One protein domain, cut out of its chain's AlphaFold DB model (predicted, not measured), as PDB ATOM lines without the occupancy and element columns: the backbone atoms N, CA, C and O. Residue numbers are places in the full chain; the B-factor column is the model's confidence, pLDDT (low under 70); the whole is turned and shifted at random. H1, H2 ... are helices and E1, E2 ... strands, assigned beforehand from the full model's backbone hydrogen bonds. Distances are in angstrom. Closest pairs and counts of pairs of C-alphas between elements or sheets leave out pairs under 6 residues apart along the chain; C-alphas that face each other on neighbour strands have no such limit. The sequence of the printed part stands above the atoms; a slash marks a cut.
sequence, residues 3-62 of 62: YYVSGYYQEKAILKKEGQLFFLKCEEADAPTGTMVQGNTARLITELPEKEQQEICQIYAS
ATOM      1  N   TYR A   3     188.665 144.300 187.154       91.12
ATOM      2  CA  TYR A   3     189.060 144.934 185.900       91.12
ATOM      3  C   TYR A   3     187.826 145.466 185.181       91.12
ATOM      4  O   TYR A   3     186.759 144.862 185.272       91.12
ATOM      5  N   TYR A   4     187.986 146.576 184.469       92.19
ATOM      6  CA  TYR A   4     186.924 147.147 183.653       92.19
ATOM      7  C   TYR A   4     186.910 146.484 182.280       92.19
ATOM      8  O   TYR A   4     187.952 146.436 181.621       92.19
ATOM      9  N   VAL A   5     185.748 145.985 181.857       93.06
ATOM     10  CA  VAL A   5     185.566 145.426 180.515       93.06
ATOM     11  C   VAL A   5     185.403 146.572 179.523       93.06
ATOM     12  O   VAL A   5     184.361 147.225 179.471       93.06
ATOM     13  N   SER A   6     186.447 146.806 178.731       92.19
ATOM     14  CA  SER A   6     186.464 147.829 177.683       92.19
ATOM     15  C   SER A   6     185.753 147.380 176.411       92.19
ATOM     16  O   SER A   6     185.265 148.222 175.664       92.19
ATOM     17  N   GLY A   7     185.713 146.074 176.147       93.25
ATOM     18  CA  GLY A   7     185.076 145.516 174.960       93.25
ATOM     19  C   GLY A   7     185.443 144.058 174.746       93.25
ATOM     20  O   GLY A   7     185.948 143.400 175.653       93.25
ATOM     21  N   TYR A   8     185.213 143.566 173.532       92.50
ATOM     22  CA  TYR A   8     185.473 142.183 173.146       92.50
ATOM     23  C   TYR A   8     186.308 142.095 171.875       92.50
ATOM     24  O   TYR A   8     186.239 142.943 170.985       92.50
ATOM     25  N   TYR A   9     187.100 141.035 171.789       91.81
ATOM     26  CA  TYR A   9     187.870 140.680 170.610       91.81
ATOM     27  C   TYR A   9     187.961 139.154 170.513       91.81
ATOM     28  O   TYR A   9     188.581 138.517 171.360       91.81
ATOM     29  N   GLN A  10     187.333 138.565 169.489       88.56
ATOM     30  CA  GLN A  10     187.359 137.117 169.215       88.56
ATOM     31  C   GLN A  10     187.121 136.250 170.469       88.56
ATOM     32  O   GLN A  10     188.001 135.482 170.859       88.56
ATOM     33  N   GLU A  11     185.966 136.423 171.128       88.75
ATOM     34  CA  GLU A  11     185.578 135.675 172.348       88.75
ATOM     35  C   GLU A  11     186.487 135.938 173.568       88.75
ATOM     36  O   GLU A  11     186.545 135.162 174.526       88.75
ATOM     37  N   LYS A  12     187.232 137.046 173.535       91.81
ATOM     38  CA  LYS A  12     188.038 137.530 174.653       91.81
ATOM     39  C   LYS A  12     187.505 138.885 175.093       91.81
ATOM     40  O   LYS A  12     187.518 139.829 174.306       91.81
ATOM     41  N   ALA A  13     187.086 139.001 176.345       93.12
ATOM     42  CA  ALA A  13     186.857 140.294 176.964       93.12
ATOM     43  C   ALA A  13     188.198 141.021 177.089       93.12
ATOM     44  O   ALA A  13     189.146 140.494 177.676       93.12
ATOM     45  N   ILE A  14     188.275 142.226 176.537       94.25
ATOM     46  CA  ILE A  14     189.413 143.124 176.672       94.25
ATOM     47  C   ILE A  14     189.189 143.991 177.898       94.25
ATOM     48  O   ILE A  14     188.190 144.695 178.038       94.25
ATOM     49  N   LEU A  15     190.151 143.919 178.799       93.12
ATOM     50  CA  LEU A  15     190.097 144.500 180.120       93.12
ATOM     51  C   LEU A  15     191.131 145.621 180.216       93.12
ATOM     52  O   LEU A  15     192.270 145.442 179.790       93.12
ATOM     53  N   LYS A  16     190.772 146.763 180.807       90.75
ATOM     54  CA  LYS A  16     191.706 147.881 181.025       90.75
ATOM     55  C   LYS A  16     191.870 148.155 182.513       90.75
ATOM     56  O   LYS A  16     190.893 148.255 183.256       90.75
ATOM     57  N   LYS A  17     193.121 148.277 182.953       89.69
ATOM     58  CA  LYS A  17     193.468 148.657 184.324       89.69
ATOM     59  C   LYS A  17     194.822 149.356 184.343       89.69
ATOM     60  O   LYS A  17     195.772 148.839 183.774       89.69
ATOM     61  N   GLU A  18     194.895 150.524 184.987       87.44
ATOM     62  CA  GLU A  18     196.149 151.282 185.189       87.44
ATOM     63  C   GLU A  18     196.946 151.531 183.889       87.44
ATOM     64  O   GLU A  18     198.170 151.521 183.875       87.44
ATOM     65  N   GLY A  19     196.244 151.738 182.767       84.94
ATOM     66  CA  GLY A  19     196.865 151.951 181.454       84.94
ATOM     67  C   GLY A  19     197.377 150.677 180.771       84.94
ATOM     68  O   GLY A  19     197.862 150.750 179.646       84.94
ATOM     69  N   GLN A  20     197.228 149.513 181.402       90.12
ATOM     70  CA  GLN A  20     197.551 148.214 180.822       90.12
ATOM     71  C   GLN A  20     196.293 147.501 180.315       90.12
ATOM     72  O   GLN A  20     195.196 147.641 180.872       90.12
ATOM     73  N   LEU A  21     196.480 146.720 179.251       92.62
ATOM     74  CA  LEU A  21     195.449 145.887 178.650       92.62
ATOM     75  C   LEU A  21     195.636 144.429 179.071       92.62
ATOM     76  O   LEU A  21     196.737 143.874 179.045       92.62
ATOM     77  N   PHE A  22     194.525 143.807 179.427       94.00
ATOM     78  CA  PHE A  22     194.420 142.402 179.784       94.00
ATOM     79  C   PHE A  22     193.330 141.760 178.928       94.00
ATOM     80  O   PHE A  22     192.501 142.452 178.336       94.00
ATOM     81  N   PHE A  23     193.313 140.438 178.873       93.69
ATOM     82  CA  PHE A  23     192.241 139.685 178.248       93.69
ATOM     83  C   PHE A  23     191.715 138.600 179.181       93.69
ATOM     84  O   PHE A  23     192.433 138.069 180.034       93.69
ATOM     85  N   LEU A  24     190.453 138.251 178.981       92.12
ATOM     86  CA  LEU A  24     189.793 137.127 179.622       92.12
ATOM     87  C   LEU A  24     189.006 136.362 178.561       92.12
ATOM     88  O   LEU A  24     188.253 136.967 177.809       92.12
ATOM     89  N   LYS A  25     189.171 135.040 178.487       90.88
ATOM     90  CA  LYS A  25     188.316 134.203 177.635       90.88
ATOM     91  C   LYS A  25     186.976 133.999 178.336       90.88
ATOM     92  O   LYS A  25     186.935 133.318 179.360       90.88
ATOM     93  N   CYS A  26     185.926 134.608 177.808       88.62
ATOM     94  CA  CYS A  26     184.552 134.490 178.286       88.62
ATOM     95  C   CYS A  26     183.598 134.963 177.188       88.62
ATOM     96  O   CYS A  26     184.021 135.663 176.266       88.62
ATOM     97  N   GLU A  27     182.317 134.619 177.289       87.44
ATOM     98  CA  GLU A  27     181.310 135.168 176.383       87.44
ATOM     99  C   GLU A  27     180.910 136.588 176.799       87.44
ATOM    100  O   GLU A  27     181.117 137.007 177.942       87.44
ATOM    101  N   GLU A  28     180.331 137.357 175.874       85.69
ATOM    102  CA  GLU A  28     179.796 138.697 176.170       85.69
ATOM    103  C   GLU A  28     178.660 138.665 177.196       85.69
ATOM    104  O   GLU A  28     178.531 139.579 178.010       85.69
ATOM    105  N   ALA A  29     177.896 137.571 177.226       87.06
ATOM    106  CA  ALA A  29     176.847 137.354 178.213       87.06
ATOM    107  C   ALA A  29     177.387 137.273 179.655       87.06
ATOM    108  O   ALA A  29     176.707 137.712 180.582       87.06
ATOM    109  N   ASP A  30     178.605 136.751 179.842       86.56
ATOM    110  CA  ASP A  30     179.212 136.558 181.164       86.56
ATOM    111  C   ASP A  30     179.866 137.831 181.712       86.56
ATOM    112  O   ASP A  30     179.917 138.044 182.925       86.56
ATOM    113  N   ALA A  31     180.397 138.675 180.825       88.06
ATOM    114  CA  ALA A  31     181.159 139.864 181.193       88.06
ATOM    115  C   ALA A  31     180.828 141.063 180.288       88.06
ATOM    116  O   ALA A  31     181.686 141.532 179.546       88.06
ATOM    117  N   PRO A  32     179.607 141.621 180.366       89.88
ATOM    118  CA  PRO A  32     179.178 142.671 179.451       89.88
ATOM    119  C   PRO A  32     180.118 143.883 179.447       89.88
ATOM    120  O   PRO A  32     180.654 144.288 180.486       89.88
ATOM    121  N   THR A  33     180.285 144.501 178.279       91.12
ATOM    122  CA  THR A  33     181.077 145.730 178.139       91.12
ATOM    123  C   THR A  33     180.554 146.819 179.081       91.12
ATOM    124  O   THR A  33     179.347 147.024 179.204       91.12
ATOM    125  N   GLY A  34     181.456 147.525 179.766       90.00
ATOM    126  CA  GLY A  34     181.094 148.542 180.757       90.00
ATOM    127  C   GLY A  34     180.884 148.016 182.179       90.00
ATOM    128  O   GLY A  34     180.563 148.796 183.077       90.00
ATOM    129  N   THR A  35     181.086 146.718 182.413       90.31
ATOM    130  CA  THR A  35     181.020 146.116 183.751       90.31
ATOM    131  C   THR A  35     182.406 145.912 184.367       90.31
ATOM    132  O   THR A  35     183.444 146.013 183.706       90.31
ATOM    133  N   MET A  36     182.426 145.641 185.675       91.19
ATOM    134  CA  MET A  36     183.633 145.278 186.413       91.19
ATOM    135  C   MET A  36     183.647 143.772 186.655       91.19
ATOM    136  O   MET A  36     182.756 143.248 187.322       91.19
ATOM    137  N   VAL A  37     184.687 143.088 186.188       89.00
ATOM    138  CA  VAL A  37     184.849 141.639 186.366       89.00
ATOM    139  C   VAL A  37     186.000 141.317 187.301       89.00
ATOM    140  O   VAL A  37     187.007 142.026 187.345       89.00
ATOM    141  N   GLN A  38     185.877 140.235 188.065       86.69
ATOM    142  CA  GLN A  38     186.987 139.739 188.875       86.69
ATOM    143  C   GLN A  38     187.990 139.016 187.973       86.69
ATOM    144  O   GLN A  38     187.744 137.911 187.508       86.69
ATOM    145  N   GLY A  39     189.149 139.626 187.741       77.69
ATOM    146  CA  GLY A  39     190.169 139.078 186.850       77.69
ATOM    147  C   GLY A  39     191.114 138.113 187.544       77.69
ATOM    148  O   GLY A  39     192.321 138.213 187.365       77.69
ATOM    149  N   ASN A  40     190.592 137.170 188.329       79.62
ATOM    150  CA  ASN A  40     191.422 136.081 188.864       79.62
ATOM    151  C   ASN A  40     191.993 135.206 187.726       79.62
ATOM    152  O   ASN A  40     193.002 134.534 187.899       79.62
ATOM    153  N   THR A  41     191.352 135.255 186.559       83.62
ATOM    154  CA  THR A  41     191.713 134.582 185.306       83.62
ATOM    155  C   THR A  41     192.150 135.554 184.206       83.62
ATOM    156  O   THR A  41     192.397 135.121 183.079       83.62
ATOM    157  N   ALA A  42     192.249 136.855 184.506       89.69
ATOM    158  CA  ALA A  42     192.708 137.851 183.545       89.69
ATOM    159  C   ALA A  42     194.202 137.660 183.257       89.69
ATOM    160  O   ALA A  42     195.009 137.503 184.173       89.69
ATOM    161  N   ARG A  43     194.560 137.693 181.977       93.00
ATOM    162  CA  ARG A  43     195.931 137.528 181.480       93.00
ATOM    163  C   ARG A  43     196.379 138.767 180.731       93.00
ATOM    164  O   ARG A  43     195.547 139.516 180.228       93.00
ATOM    165  N   LEU A  44     197.683 139.008 180.655       93.06
ATOM    166  CA  LEU A  44     198.197 140.140 179.885       93.06
ATOM    167  C   LEU A  44     198.006 139.882 178.395       93.06
ATOM    168  O   LEU A  44     198.237 138.769 177.925       93.06
ATOM    169  N   ILE A  45     197.665 140.919 177.626       93.81
ATOM    170  CA  ILE A  45     197.583 140.771 176.165       93.81
ATOM    171  C   ILE A  45     198.924 140.339 175.559       93.81
ATOM    172  O   ILE A  45     198.925 139.696 174.521       93.81
ATOM    173  N   THR A  46     200.049 140.582 176.241       91.19
ATOM    174  CA  THR A  46     201.386 140.133 175.823       91.19
ATOM    175  C   THR A  46     201.527 138.611 175.708       91.19
ATOM    176  O   THR A  46     202.478 138.143 175.091       91.19
ATOM    177  N   GLU A  47     200.610 137.830 176.294       92.88
ATOM    178  CA  GLU A  47     200.543 136.369 176.121       92.88
ATOM    179  C   GLU A  47     199.844 135.940 174.814       92.88
ATOM    180  O   GLU A  47     199.879 134.761 174.461       92.88
ATOM    181  N   LEU A  48     199.184 136.858 174.100       92.06
ATOM    182  CA  LEU A  48     198.546 136.590 172.807       92.06
ATOM    183  C   LEU A  48     199.569 136.647 171.658       92.06
ATOM    184  O   LEU A  48     200.659 137.190 171.827       92.06
ATOM    185  N   PRO A  49     199.246 136.132 170.462       94.44
ATOM    186  CA  PRO A  49     200.069 136.350 169.276       94.44
ATOM    187  C   PRO A  49     200.274 137.843 168.992       94.44
ATOM    188  O   PRO A  49     199.356 138.642 169.168       94.44
ATOM    189  N   GLU A  50     201.451 138.220 168.488       93.50
ATOM    190  CA  GLU A  50     201.811 139.624 168.225       93.50
ATOM    191  C   GLU A  50     200.783 140.348 167.341       93.50
ATOM    192  O   GLU A  50     200.450 141.505 167.581       93.50
ATOM    193  N   LYS A  51     200.205 139.639 166.366       93.62
ATOM    194  CA  LYS A  51     199.133 140.170 165.522       93.62
ATOM    195  C   LYS A  51     197.889 140.563 166.330       93.62
ATOM    196  O   LYS A  51     197.388 141.670 166.165       93.62
ATOM    197  N   GLU A  52     197.415 139.690 167.222       92.88
ATOM    198  CA  GLU A  52     196.265 139.996 168.088       92.88
ATOM    199  C   GLU A  52     196.594 141.155 169.032       92.88
ATOM    200  O   GLU A  52     195.768 142.042 169.226       92.88
ATOM    201  N   GLN A  53     197.814 141.194 169.576       93.38
ATOM    202  CA  GLN A  53     198.264 142.303 170.418       93.38
ATOM    203  C   GLN A  53     198.193 143.640 169.686       93.38
ATOM    204  O   GLN A  53     197.660 144.604 170.229       93.38
ATOM    205  N   GLN A  54     198.716 143.703 168.459       93.25
ATOM    206  CA  GLN A  54     198.704 144.919 167.649       93.25
ATOM    207  C   GLN A  54     197.275 145.366 167.332       93.25
ATOM    208  O   GLN A  54     196.965 146.544 167.499       93.25
ATOM    209  N   GLU A  55     196.395 144.442 166.940       93.94
ATOM    210  CA  GLU A  55     194.988 144.748 166.655       93.94
ATOM    211  C   GLU A  55     194.253 145.247 167.910       93.94
ATOM    212  O   GLU A  55     193.603 146.293 167.878       93.94
ATOM    213  N   ILE A  56     194.416 144.567 169.049       92.75
ATOM    214  CA  ILE A  56     193.821 144.977 170.329       92.75
ATOM    215  C   ILE A  56     194.361 146.345 170.764       92.75
ATOM    216  O   ILE A  56     193.585 147.200 171.187       92.75
ATOM    217  N   CYS A  57     195.666 146.593 170.639       90.88
ATOM    218  CA  CYS A  57     196.255 147.890 170.963       90.88
ATOM    219  C   CYS A  57     195.711 149.005 170.059       90.88
ATOM    220  O   CYS A  57     195.389 150.077 170.557       90.88
ATOM    221  N   GLN A  58     195.540 148.767 168.757       91.25
ATOM    222  CA  GLN A  58     194.964 149.770 167.852       91.25
ATOM    223  C   GLN A  58     193.519 150.137 168.214       91.25
ATOM    224  O   GLN A  58     193.126 151.288 168.046       91.25
ATOM    225  N   ILE A  59     192.744 149.182 168.734       90.38
ATOM    226  CA  ILE A  59     191.340 149.402 169.106       90.38
ATOM    227  C   ILE A  59     191.218 150.011 170.516       90.38
ATOM    228  O   ILE A  59     190.403 150.905 170.730       90.38
ATOM    229  N   TYR A  60     192.018 149.544 171.482       88.88
ATOM    230  CA  TYR A  60     191.788 149.784 172.914       88.88
ATOM    231  C   TYR A  60     192.910 150.541 173.650       88.88
ATOM    232  O   TYR A  60     192.705 150.941 174.801       88.88
ATOM    233  N   ALA A  61     194.079 150.760 173.035       78.12
ATOM    234  CA  ALA A  61     195.181 151.513 173.659       78.12
ATOM    235  C   ALA A  61     195.017 153.045 173.579       78.12
ATOM    236  O   ALA A  61     195.929 153.765 173.979       78.12
ATOM    237  N   SER A  62     193.867 153.531 173.091       60.72
ATOM    238  CA  SER A  62     193.504 154.958 173.110       60.72
ATOM    239  C   SER A  62     193.164 155.463 174.514       60.72
ATOM    240  O   SER A  62     192.690 154.661 175.363       60.72
TER     241      SER A  62
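This is residues 3 to 62 of the 62 residues of an uncharacterized protein of Ruminococcus gnavus (UniProt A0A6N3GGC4). A small, strongly twisted antiparallel sheet of four strands makes the body, and the helix H1 packs over the part of it that E1, E2 and E3 make, running across the strands, while E4 lies at the far edge away from it. E1, E2 and E3 form two hairpins in a row, the short E4 sits beside the beginning of E1, and the chain after E4 returns to the free edge of E3, where residues 43 to 44 pair with it before H1 begins. The printed part has 60 residues with four named strands and then one named helix, E1 E2 E3 E4 H1; the sheet's order is E3, E2, E1, E4, and the class is mixed, helices and strands. The whole is compact and rounded, with a radius of gyration of the C-alphas of 10.2 A and spans of 26 by 22 by 19 A.

E1, residues 3 to 9, begins with C-alpha 3 at (189.060, 144.934, 185.900) and is 15.9 A long from first to last C-alpha. E2, residues 12 to 17, is 15.7 A long, and E3, residues 20 to 25, is 17.1 A long. E4, residues 36 to 38, measures 6.9 A. H1, residues 50 to 60, is 15.0 A long and ends with C-alpha 60 at (191.788, 149.784, 172.914).

E1, E2 and E3 are a meander, each strand the antiparallel neighbour of the one before. With E4 they make a Greek key, four strands in a row of which the first is also the antiparallel neighbour of the fourth. E3 and E4 are the edge strands. The hairpin of E1 and E2 has N 14 and O 7 at 2.8 A and N 9 and O 12 at 2.8 A, within hydrogen-bond range. In the hairpin of E2 and E3, N 22 and O 15 are 2.8 A apart. The pairing of E1 is staggered: its residues 3 to 4 pair with E4, with N 3 and O 37 at 2.8 A, and its residues 4 to 9 pair with E2. Residues 22 to 23 of E3 pair antiparallel with residues 43 to 44. From edge to edge the strands' lines turn by 111 degrees. H1 is on the sheet at a height over the sheet of 9.2 A. It lies over E2 and only just over E3, on which 3 of its 11 C-alphas fall. On the local plane its line and that of E2 stand at 61 degrees, only just across the strands. The closest C-alphas of E1 and H1, those of Tyr 9 and Ile 56, are 7.3 A apart. In H1 every O i to N i+4 pair is within hydrogen-bond range. E2 and E4 are apart.

The two C-alphas farthest apart, those of Ala 29 and Glu 50, are 27.0 A from each other. The printed part has no cut. The links E1 to E2 and E2 to E3 are tight, E3 to E4 is short with 10 residues, and E4 to H1 is long with 11. The mean pLDDT of the printed part is 89.8, and residue 62, the chain's last, is the one printed residue under 70.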